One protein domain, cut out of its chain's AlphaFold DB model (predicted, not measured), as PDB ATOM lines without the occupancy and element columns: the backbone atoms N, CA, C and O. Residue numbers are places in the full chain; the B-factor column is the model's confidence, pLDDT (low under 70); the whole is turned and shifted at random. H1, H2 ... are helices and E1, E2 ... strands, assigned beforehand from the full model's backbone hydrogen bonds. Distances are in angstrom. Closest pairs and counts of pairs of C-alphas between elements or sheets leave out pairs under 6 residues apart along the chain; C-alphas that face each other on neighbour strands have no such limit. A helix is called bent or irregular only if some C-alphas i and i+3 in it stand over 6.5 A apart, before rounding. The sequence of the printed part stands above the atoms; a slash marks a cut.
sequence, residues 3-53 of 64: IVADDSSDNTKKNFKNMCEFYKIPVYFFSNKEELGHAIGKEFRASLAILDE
ATOM      1  N   ILE A   3      16.004   8.609  14.928       97.00
ATOM      2  CA  ILE A   3      16.783   8.426  13.700       97.00
ATOM      3  C   ILE A   3      16.405   9.558  12.747       97.00
ATOM      4  O   ILE A   3      15.222   9.840  12.562       97.00
ATOM      5  N   VAL A   4      17.392  10.226  12.165       97.94
ATOM      6  CA  VAL A   4      17.221  11.304  11.186       97.94
ATOM      7  C   VAL A   4      17.898  10.874   9.889       97.94
ATOM      8  O   VAL A   4      19.007  10.348   9.918       97.94
ATOM      9  N   ALA A   5      17.247  11.106   8.754       98.06
ATOM     10  CA  ALA A   5      17.817  10.810   7.448       98.06
ATOM     11  C   ALA A   5      19.092  11.627   7.221       98.06
ATOM     12  O   ALA A   5      19.115  12.832   7.500       98.06
ATOM     13  N   ASP A   6      20.138  10.996   6.704       97.25
ATOM     14  CA  ASP A   6      21.438  11.624   6.485       97.25
ATOM     15  C   ASP A   6      21.430  12.617   5.308       97.25
ATOM     16  O   ASP A   6      22.215  13.555   5.270       97.25
ATOM     17  N   ASP A   7      20.465  12.525   4.399       98.12
ATOM     18  CA  ASP A   7      20.207  13.539   3.365       98.12
ATOM     19  C   ASP A   7      19.272  14.671   3.859       98.12
ATOM     20  O   ASP A   7      18.771  15.485   3.076       98.12
ATOM     21  N   SER A   8      18.966  14.736   5.160       97.75
ATOM     22  CA  SER A   8      18.265  15.883   5.755       97.75
ATOM     23  C   SER A   8      19.147  17.132   5.761       97.75
ATOM     24  O   SER A   8      20.362  17.043   5.906       97.75
ATOM     25  N   SER A   9      18.524  18.311   5.673       97.75
ATOM     26  CA  SER A   9      19.251  19.587   5.722       97.75
ATOM     27  C   SER A   9      20.074  19.743   7.007       97.75
ATOM     28  O   SER A   9      19.656  19.281   8.073       97.75
ATOM     29  N   ASP A  10      21.183  20.484   6.940       97.88
ATOM     30  CA  ASP A  10      22.019  20.780   8.111       97.88
ATOM     31  C   ASP A  10      21.222  21.432   9.245       97.88
ATOM     32  O   ASP A  10      21.409  21.104  10.417       97.88
ATOM     33  N   ASN A  11      20.273  22.310   8.905       97.56
ATOM     34  CA  ASN A  11      19.385  22.935   9.882       97.56
ATOM     35  C   ASN A  11      18.505  21.894  10.593       97.56
ATOM     36  O   ASN A  11      18.375  21.915  11.816       97.56
ATOM     37  N   THR A  12      17.942  20.937   9.849       97.00
ATOM     38  CA  THR A  12      17.180  19.818  10.422       97.00
ATOM     39  C   THR A  12      18.062  18.971  11.333       97.00
ATOM     40  O   THR A  12      17.680  18.721  12.477       97.00
ATOM     41  N   LYS A  13      19.253  18.571  10.867       97.88
ATOM     42  CA  LYS A  13      20.180  17.754  11.659       97.88
ATOM     43  C   LYS A  13      20.578  18.456  12.955       97.88
ATOM     44  O   LYS A  13      20.504  17.856  14.024       97.88
ATOM     45  N   LYS A  14      20.917  19.745  12.876       98.06
ATOM     46  CA  LYS A  14      21.255  20.585  14.032       98.06
ATOM     47  C   LYS A  14      20.098  20.689  15.023       98.06
ATOM     48  O   LYS A  14      20.314  20.503  16.216       98.06
ATOM     49  N   ASN A  15      18.877  20.933  14.546       97.75
ATOM     50  CA  ASN A  15      17.703  21.038  15.415       97.75
ATOM     51  C   ASN A  15      17.440  19.733  16.173       97.75
ATOM     52  O   ASN A  15      17.288  19.757  17.394       97.75
ATOM     53  N   PHE A  16      17.440  18.590  15.480       97.69
ATOM     54  CA  PHE A  16      17.252  17.293  16.134       97.69
ATOM     55  C   PHE A  16      18.394  16.957  17.089       97.69
ATOM     56  O   PHE A  16      18.117  16.491  18.193       97.69
ATOM     57  N   LYS A  17      19.646  17.244  16.716       97.69
ATOM     58  CA  LYS A  17      20.802  17.058  17.599       97.69
ATOM     59  C   LYS A  17      20.649  17.857  18.891       97.69
ATOM     60  O   LYS A  17      20.709  17.266  19.962       97.69
ATOM     61  N   ASN A  18      20.359  19.155  18.791       98.06
ATOM     62  CA  ASN A  18      20.205  20.035  19.950       98.06
ATOM     63  C   ASN A  18      19.066  19.580  20.876       98.06
ATOM     64  O   ASN A  18      19.241  19.530  22.091       98.06
ATOM     65  N   MET A  19      17.904  19.226  20.316       97.50
ATOM     66  CA  MET A  19      16.777  18.728  21.115       97.50
ATOM     67  C   MET A  19      17.122  17.406  21.805       97.50
ATOM     68  O   MET A  19      16.882  17.248  23.000       97.50
ATOM     69  N   CYS A  20      17.693  16.453  21.068       97.19
ATOM     70  CA  CYS A  20      18.020  15.138  21.607       97.19
ATOM     71  C   CYS A  20      19.117  15.223  22.676       97.19
ATOM     72  O   CYS A  20      19.007  14.560  23.701       97.19
ATOM     73  N   GLU A  21      20.112  16.092  22.500       97.56
ATOM     74  CA  GLU A  21      21.147  16.364  23.499       97.56
ATOM     75  C   GLU A  21      20.552  16.958  24.785       97.56
ATOM     76  O   GLU A  21      20.825  16.458  25.877       97.56
ATOM     77  N   PHE A  22      19.658  17.946  24.663       97.62
ATOM     78  CA  PHE A  22      18.974  18.554  25.808       97.62
ATOM     79  C   PHE A  22      18.153  17.535  26.615       97.62
ATOM     80  O   PHE A  22      18.247  17.484  27.841       97.62
ATOM     81  N   TYR A  23      17.385  16.680  25.933       97.00
ATOM     82  CA  TYR A  23      16.568  15.644  26.576       97.00
ATOM     83  C   TYR A  23      17.331  14.341  26.869       97.00
ATOM     84  O   TYR A  23      16.734  13.395  27.381       97.00
ATOM     85  N   LYS A  24      18.636  14.278  26.570       96.62
ATOM     86  CA  LYS A  24      19.490  13.084  26.726       96.62
ATOM     87  C   LYS A  24      18.945  11.846  26.003       96.62
ATOM     88  O   LYS A  24      19.020  10.724  26.501       96.62
ATOM     89  N   ILE A  25      18.386  12.054  24.817       95.75
ATOM     90  CA  ILE A  25      17.877  11.003  23.938       95.75
ATOM     91  C   ILE A  25      18.947  10.700  22.878       95.75
ATOM     92  O   ILE A  25      19.457  11.629  22.259       95.75
ATOM     93  N   PRO A  26      19.276   9.426  22.602       94.81
ATOM     94  CA  PRO A  26      20.159   9.075  21.492       94.81
ATOM     95  C   PRO A  26      19.568   9.494  20.142       94.81
ATOM     96  O   PRO A  26      18.399   9.197  19.858       94.81
ATOM     97  N   VAL A  27      20.389  10.142  19.314       96.31
ATOM     98  CA  VAL A  27      20.066  10.529  17.938       96.31
ATOM     99  C   VAL A  27      21.087   9.937  16.973       96.31
ATOM    100  O   VAL A  27      22.289  10.064  17.195       96.31
ATOM    101  N   TYR A  28      20.602   9.313  15.903       95.75
ATOM    102  CA  TYR A  28      21.425   8.706  14.857       95.75
ATOM    103  C   TYR A  28      21.093   9.336  13.507       95.75
ATOM    104  O   TYR A  28      19.922   9.565  13.204       95.75
ATOM    105  N   PHE A  29      22.116   9.602  12.699       96.00
ATOM    106  CA  PHE A  29      21.959  10.017  11.305       96.00
ATOM    107  C   PHE A  29      22.234   8.810  10.418       96.00
ATOM    108  O   PHE A  29      23.316   8.233  10.502       96.00
ATOM    109  N   PHE A  30      21.243   8.373   9.644       95.00
ATOM    110  CA  PHE A  30      21.329   7.111   8.914       95.00
ATOM    111  C   PHE A  30      20.474   7.118   7.646       95.00
ATOM    112  O   PHE A  30      19.323   7.551   7.694       95.00
ATOM    113  N   SER A  31      21.022   6.568   6.554       95.12
ATOM    114  CA  SER A  31      20.349   6.368   5.260       95.12
ATOM    115  C   SER A  31      19.726   7.665   4.686       95.12
ATOM    116  O   SER A  31      20.090   8.765   5.096       95.12
ATOM    117  N   ASN A  32      18.845   7.575   3.691       98.00
ATOM    118  CA  ASN A  32      18.148   8.694   3.062       98.00
ATOM    119  C   ASN A  32      16.641   8.692   3.403       98.00
ATOM    120  O   ASN A  32      16.111   7.719   3.947       98.00
ATOM    121  N   LYS A  33      15.930   9.791   3.103       98.12
ATOM    122  CA  LYS A  33      14.494   9.933   3.433       98.12
ATOM    123  C   LYS A  33      13.610   8.871   2.794       98.12
ATOM    124  O   LYS A  33      12.570   8.553   3.369       98.12
ATOM    125  N   GLU A  34      13.976   8.395   1.610       98.19
ATOM    126  CA  GLU A  34      13.208   7.406   0.853       98.19
ATOM    127  C   GLU A  34      13.285   6.046   1.540       98.19
ATOM    128  O   GLU A  34      12.267   5.495   1.947       98.19
ATOM    129  N   GLU A  35      14.498   5.556   1.791       97.69
ATOM    130  CA  GLU A  35      14.738   4.295   2.494       97.69
ATOM    131  C   GLU A  35      14.137   4.303   3.905       97.69
ATOM    132  O   GLU A  35      13.477   3.341   4.303       97.69
ATOM    133  N   LEU A  36      14.285   5.408   4.645       96.69
ATOM    134  CA  LEU A  36      13.649   5.570   5.957       96.69
ATOM    135  C   LEU A  36      12.122   5.561   5.880       96.69
ATOM    136  O   LEU A  36      11.464   5.002   6.759       96.69
ATOM    137  N   GLY A  37      11.551   6.195   4.855       97.62
ATOM    138  CA  GLY A  37      10.120   6.153   4.586       97.62
ATOM    139  C   GLY A  37       9.663   4.723   4.326       97.62
ATOM    140  O   GLY A  37       8.788   4.214   5.034       97.62
ATOM    141  N   HIS A  38      10.279   4.064   3.346       97.88
ATOM    142  CA  HIS A  38       9.907   2.724   2.908       97.88
ATOM    143  C   HIS A  38      10.036   1.694   4.032       97.88
ATOM    144  O   HIS A  38       9.146   0.855   4.186       97.88
ATOM    145  N   ALA A  39      11.057   1.813   4.888       95.31
ATOM    146  CA  ALA A  39      11.247   0.948   6.053       95.31
ATOM    147  C   ALA A  39      10.057   0.952   7.032       95.31
ATOM    148  O   ALA A  39       9.876  -0.006   7.782       95.31
ATOM    149  N   ILE A  40       9.226   2.002   7.023       95.38
ATOM    150  CA  ILE A  40       8.018   2.107   7.857       95.38
ATOM    151  C   ILE A  40       6.714   2.156   7.042       95.38
ATOM    152  O   ILE A  40       5.678   2.602   7.546       95.38
ATOM    153  N   GLY A  41       6.749   1.744   5.771       97.19
ATOM    154  CA  GLY A  41       5.578   1.744   4.889       97.19
ATOM    155  C   GLY A  41       5.080   3.149   4.528       97.19
ATOM    156  O   GLY A  41       3.873   3.380   4.419       97.19
ATOM    157  N   LYS A  42       5.997   4.113   4.403       97.56
ATOM    158  CA  LYS A  42       5.742   5.476   3.915       97.56
ATOM    159  C   LYS A  42       6.609   5.757   2.692       97.56
ATOM    160  O   LYS A  42       7.586   5.069   2.465       97.56
ATOM    161  N   GLU A  43       6.253   6.771   1.917       96.62
ATOM    162  CA  GLU A  43       7.029   7.156   0.732       96.62
ATOM    163  C   GLU A  43       8.354   7.825   1.136       96.62
ATOM    164  O   GLU A  43       9.427   7.395   0.739       96.62
ATOM    165  N   PHE A  44       8.293   8.822   2.029       96.56
ATOM    166  CA  PHE A  44       9.475   9.529   2.532       96.56
ATOM    167  C   PHE A  44       9.333   9.899   4.009       96.56
ATOM    168  O   PHE A  44       8.261  10.330   4.457       96.56
ATOM    169  N   ARG A  45      10.431   9.818   4.773       97.50
ATOM    170  CA  ARG A  45      10.540  10.383   6.127       97.50
ATOM    171  C   ARG A  45      11.921  10.946   6.431       97.50
ATOM    172  O   ARG A  45      12.922  10.255   6.358       97.50
ATOM    173  N   ALA A  46      11.943  12.204   6.873       97.25
ATOM    174  CA  ALA A  46      13.161  12.871   7.335       97.25
ATOM    175  C   ALA A  46      13.633  12.399   8.714       97.25
ATOM    176  O   ALA A  46      14.816  12.498   9.023       97.25
ATOM    177  N   SER A  47      12.726  11.914   9.559       97.19
ATOM    178  CA  SER A  47      13.075  11.390  10.873       97.19
ATOM    179  C   SER A  47      12.011  10.443  11.412       97.19
ATOM    180  O   SER A  47      10.860  10.457  10.968       97.19
ATOM    181  N   LEU A  48      12.420   9.623  12.378       95.94
ATOM    182  CA  LEU A  48      11.613   8.632  13.076       95.94
ATOM    183  C   LEU A  48      11.977   8.636  14.563       95.94
ATOM    184  O   LEU A  48      13.145   8.775  14.926       95.94
ATOM    185  N   ALA A  49      10.983   8.433  15.424       96.50
ATOM    186  CA  ALA A  49      11.193   8.212  16.848       96.50
ATOM    187  C   ALA A  49      10.783   6.784  17.210       96.50
ATOM    188  O   ALA A  49       9.670   6.353  16.916       96.50
ATOM    189  N   ILE A  50      11.684   6.068  17.874       96.00
ATOM    190  CA  ILE A  50      11.423   4.747  18.439       96.00
ATOM    191  C   ILE A  50      11.155   4.937  19.929       96.00
ATOM    192  O   ILE A  50      12.046   5.369  20.675       96.00
ATOM    193  N   LEU A  51       9.910   4.656  20.313       95.94
ATOM    194  CA  LEU A  51       9.380   4.841  21.667       95.94
ATOM    195  C   LEU A  51       9.412   3.551  22.492       95.94
ATOM    196  O   LEU A  51       9.492   3.616  23.714       95.94
ATOM    197  N   ASP A  52       9.366   2.394  21.830       97.00
ATOM    198  CA  ASP A  52       9.480   1.106  22.505       97.00
ATOM    199  C   ASP A  52      10.940   0.809  22.879       97.00
ATOM    200  O   ASP A  52      11.841   0.824  22.036       97.00
ATOM    201  N   GLU A  53      11.177   0.534  24.159       95.31
ATOM    202  CA  GLU A  53      12.514   0.298  24.703       95.31
ATOM    203  C   GLU A  53      13.129  -1.027  24.231       95.31
ATOM    204  O   GLU A  53      14.346  -1.104  24.039       95.31
TER     205      GLU A  53
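Overview. This is residues 3 to 53 of the 64 residues of the protein "Ribosomal_L7Ae domain-containing protein" of Ruminococcus sp (UniProt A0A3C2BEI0). The longest helix, H1, covers one side of a thin layer of short extended stretches, in which residues 3 and 4 run between the strands E1 and E2. The shorter helix H2 sits past the end of this layer where E2 begins, and residues 50 to 53 lead away from its other end. The printed part has 51 residues, with two named helices and two named strands in the order H1, E1, H2, E2; each of the two strands pairs with no named strand. The class is mixed, helices and strands, though under half of the residues are in named elements. The whole is compact, with a radius of gyration of the C-alphas of 10.9 A, and its outline is flat, with spans of 30 by 28 by 12 A.

Along the chain. H1 holds residues 10 to 22 and measures 18.1 A from first to last C-alpha; it begins at C-alpha 10, at (22.019, 20.780, 8.111). E1 follows with residues 27 to 29, 6.9 A long. H2 holds residues 33 to 38, 8.6 A long, and begins at C-alpha 33, at (14.494, 9.933, 3.433). E2 holds residues 47 to 49, 7.0 A long, and ends at C-alpha 49, at (11.193, 8.212, 16.848). Residues 3 and 4 are also strand, too short a run to bear a name.

Arrangement. H1 and E1 have 4 pairs of C-alphas within 8 A; the closest are those of Cys 20 and Val 27, 6.2 A apart, and the two centres are 9.5 A apart. E1 and E2 are near each other, with 6 pairs of C-alphas within 10 A. H2 and E2 have 2 pairs of C-alphas within 8 A; the closest are those of Leu 36 and Ser 47, 7.6 A apart, and the two centres are 10.8 A apart. H1 is apart from H2 and from E2. E1 and H2 are apart too, though they follow each other in the chain. In H1 and H2 every O i to N i+4 pair is within hydrogen-bond range, and neither helix is bent.

Size, cuts and confidence. The C-alphas farthest apart are those of Phe 22 and Glu 43, at 30.0 A, and the first and last printed C-alphas, of Ile 3 and Glu 53, are 14.3 A apart. The printed part has no cut. The links from H1 to E1, with 4 residues, and from E1 to H2, with 3, are tight; the link from H2 to E2, with 8 residues, is short. The mean pLDDT of the printed part is 97.0, and no printed residue is under 70.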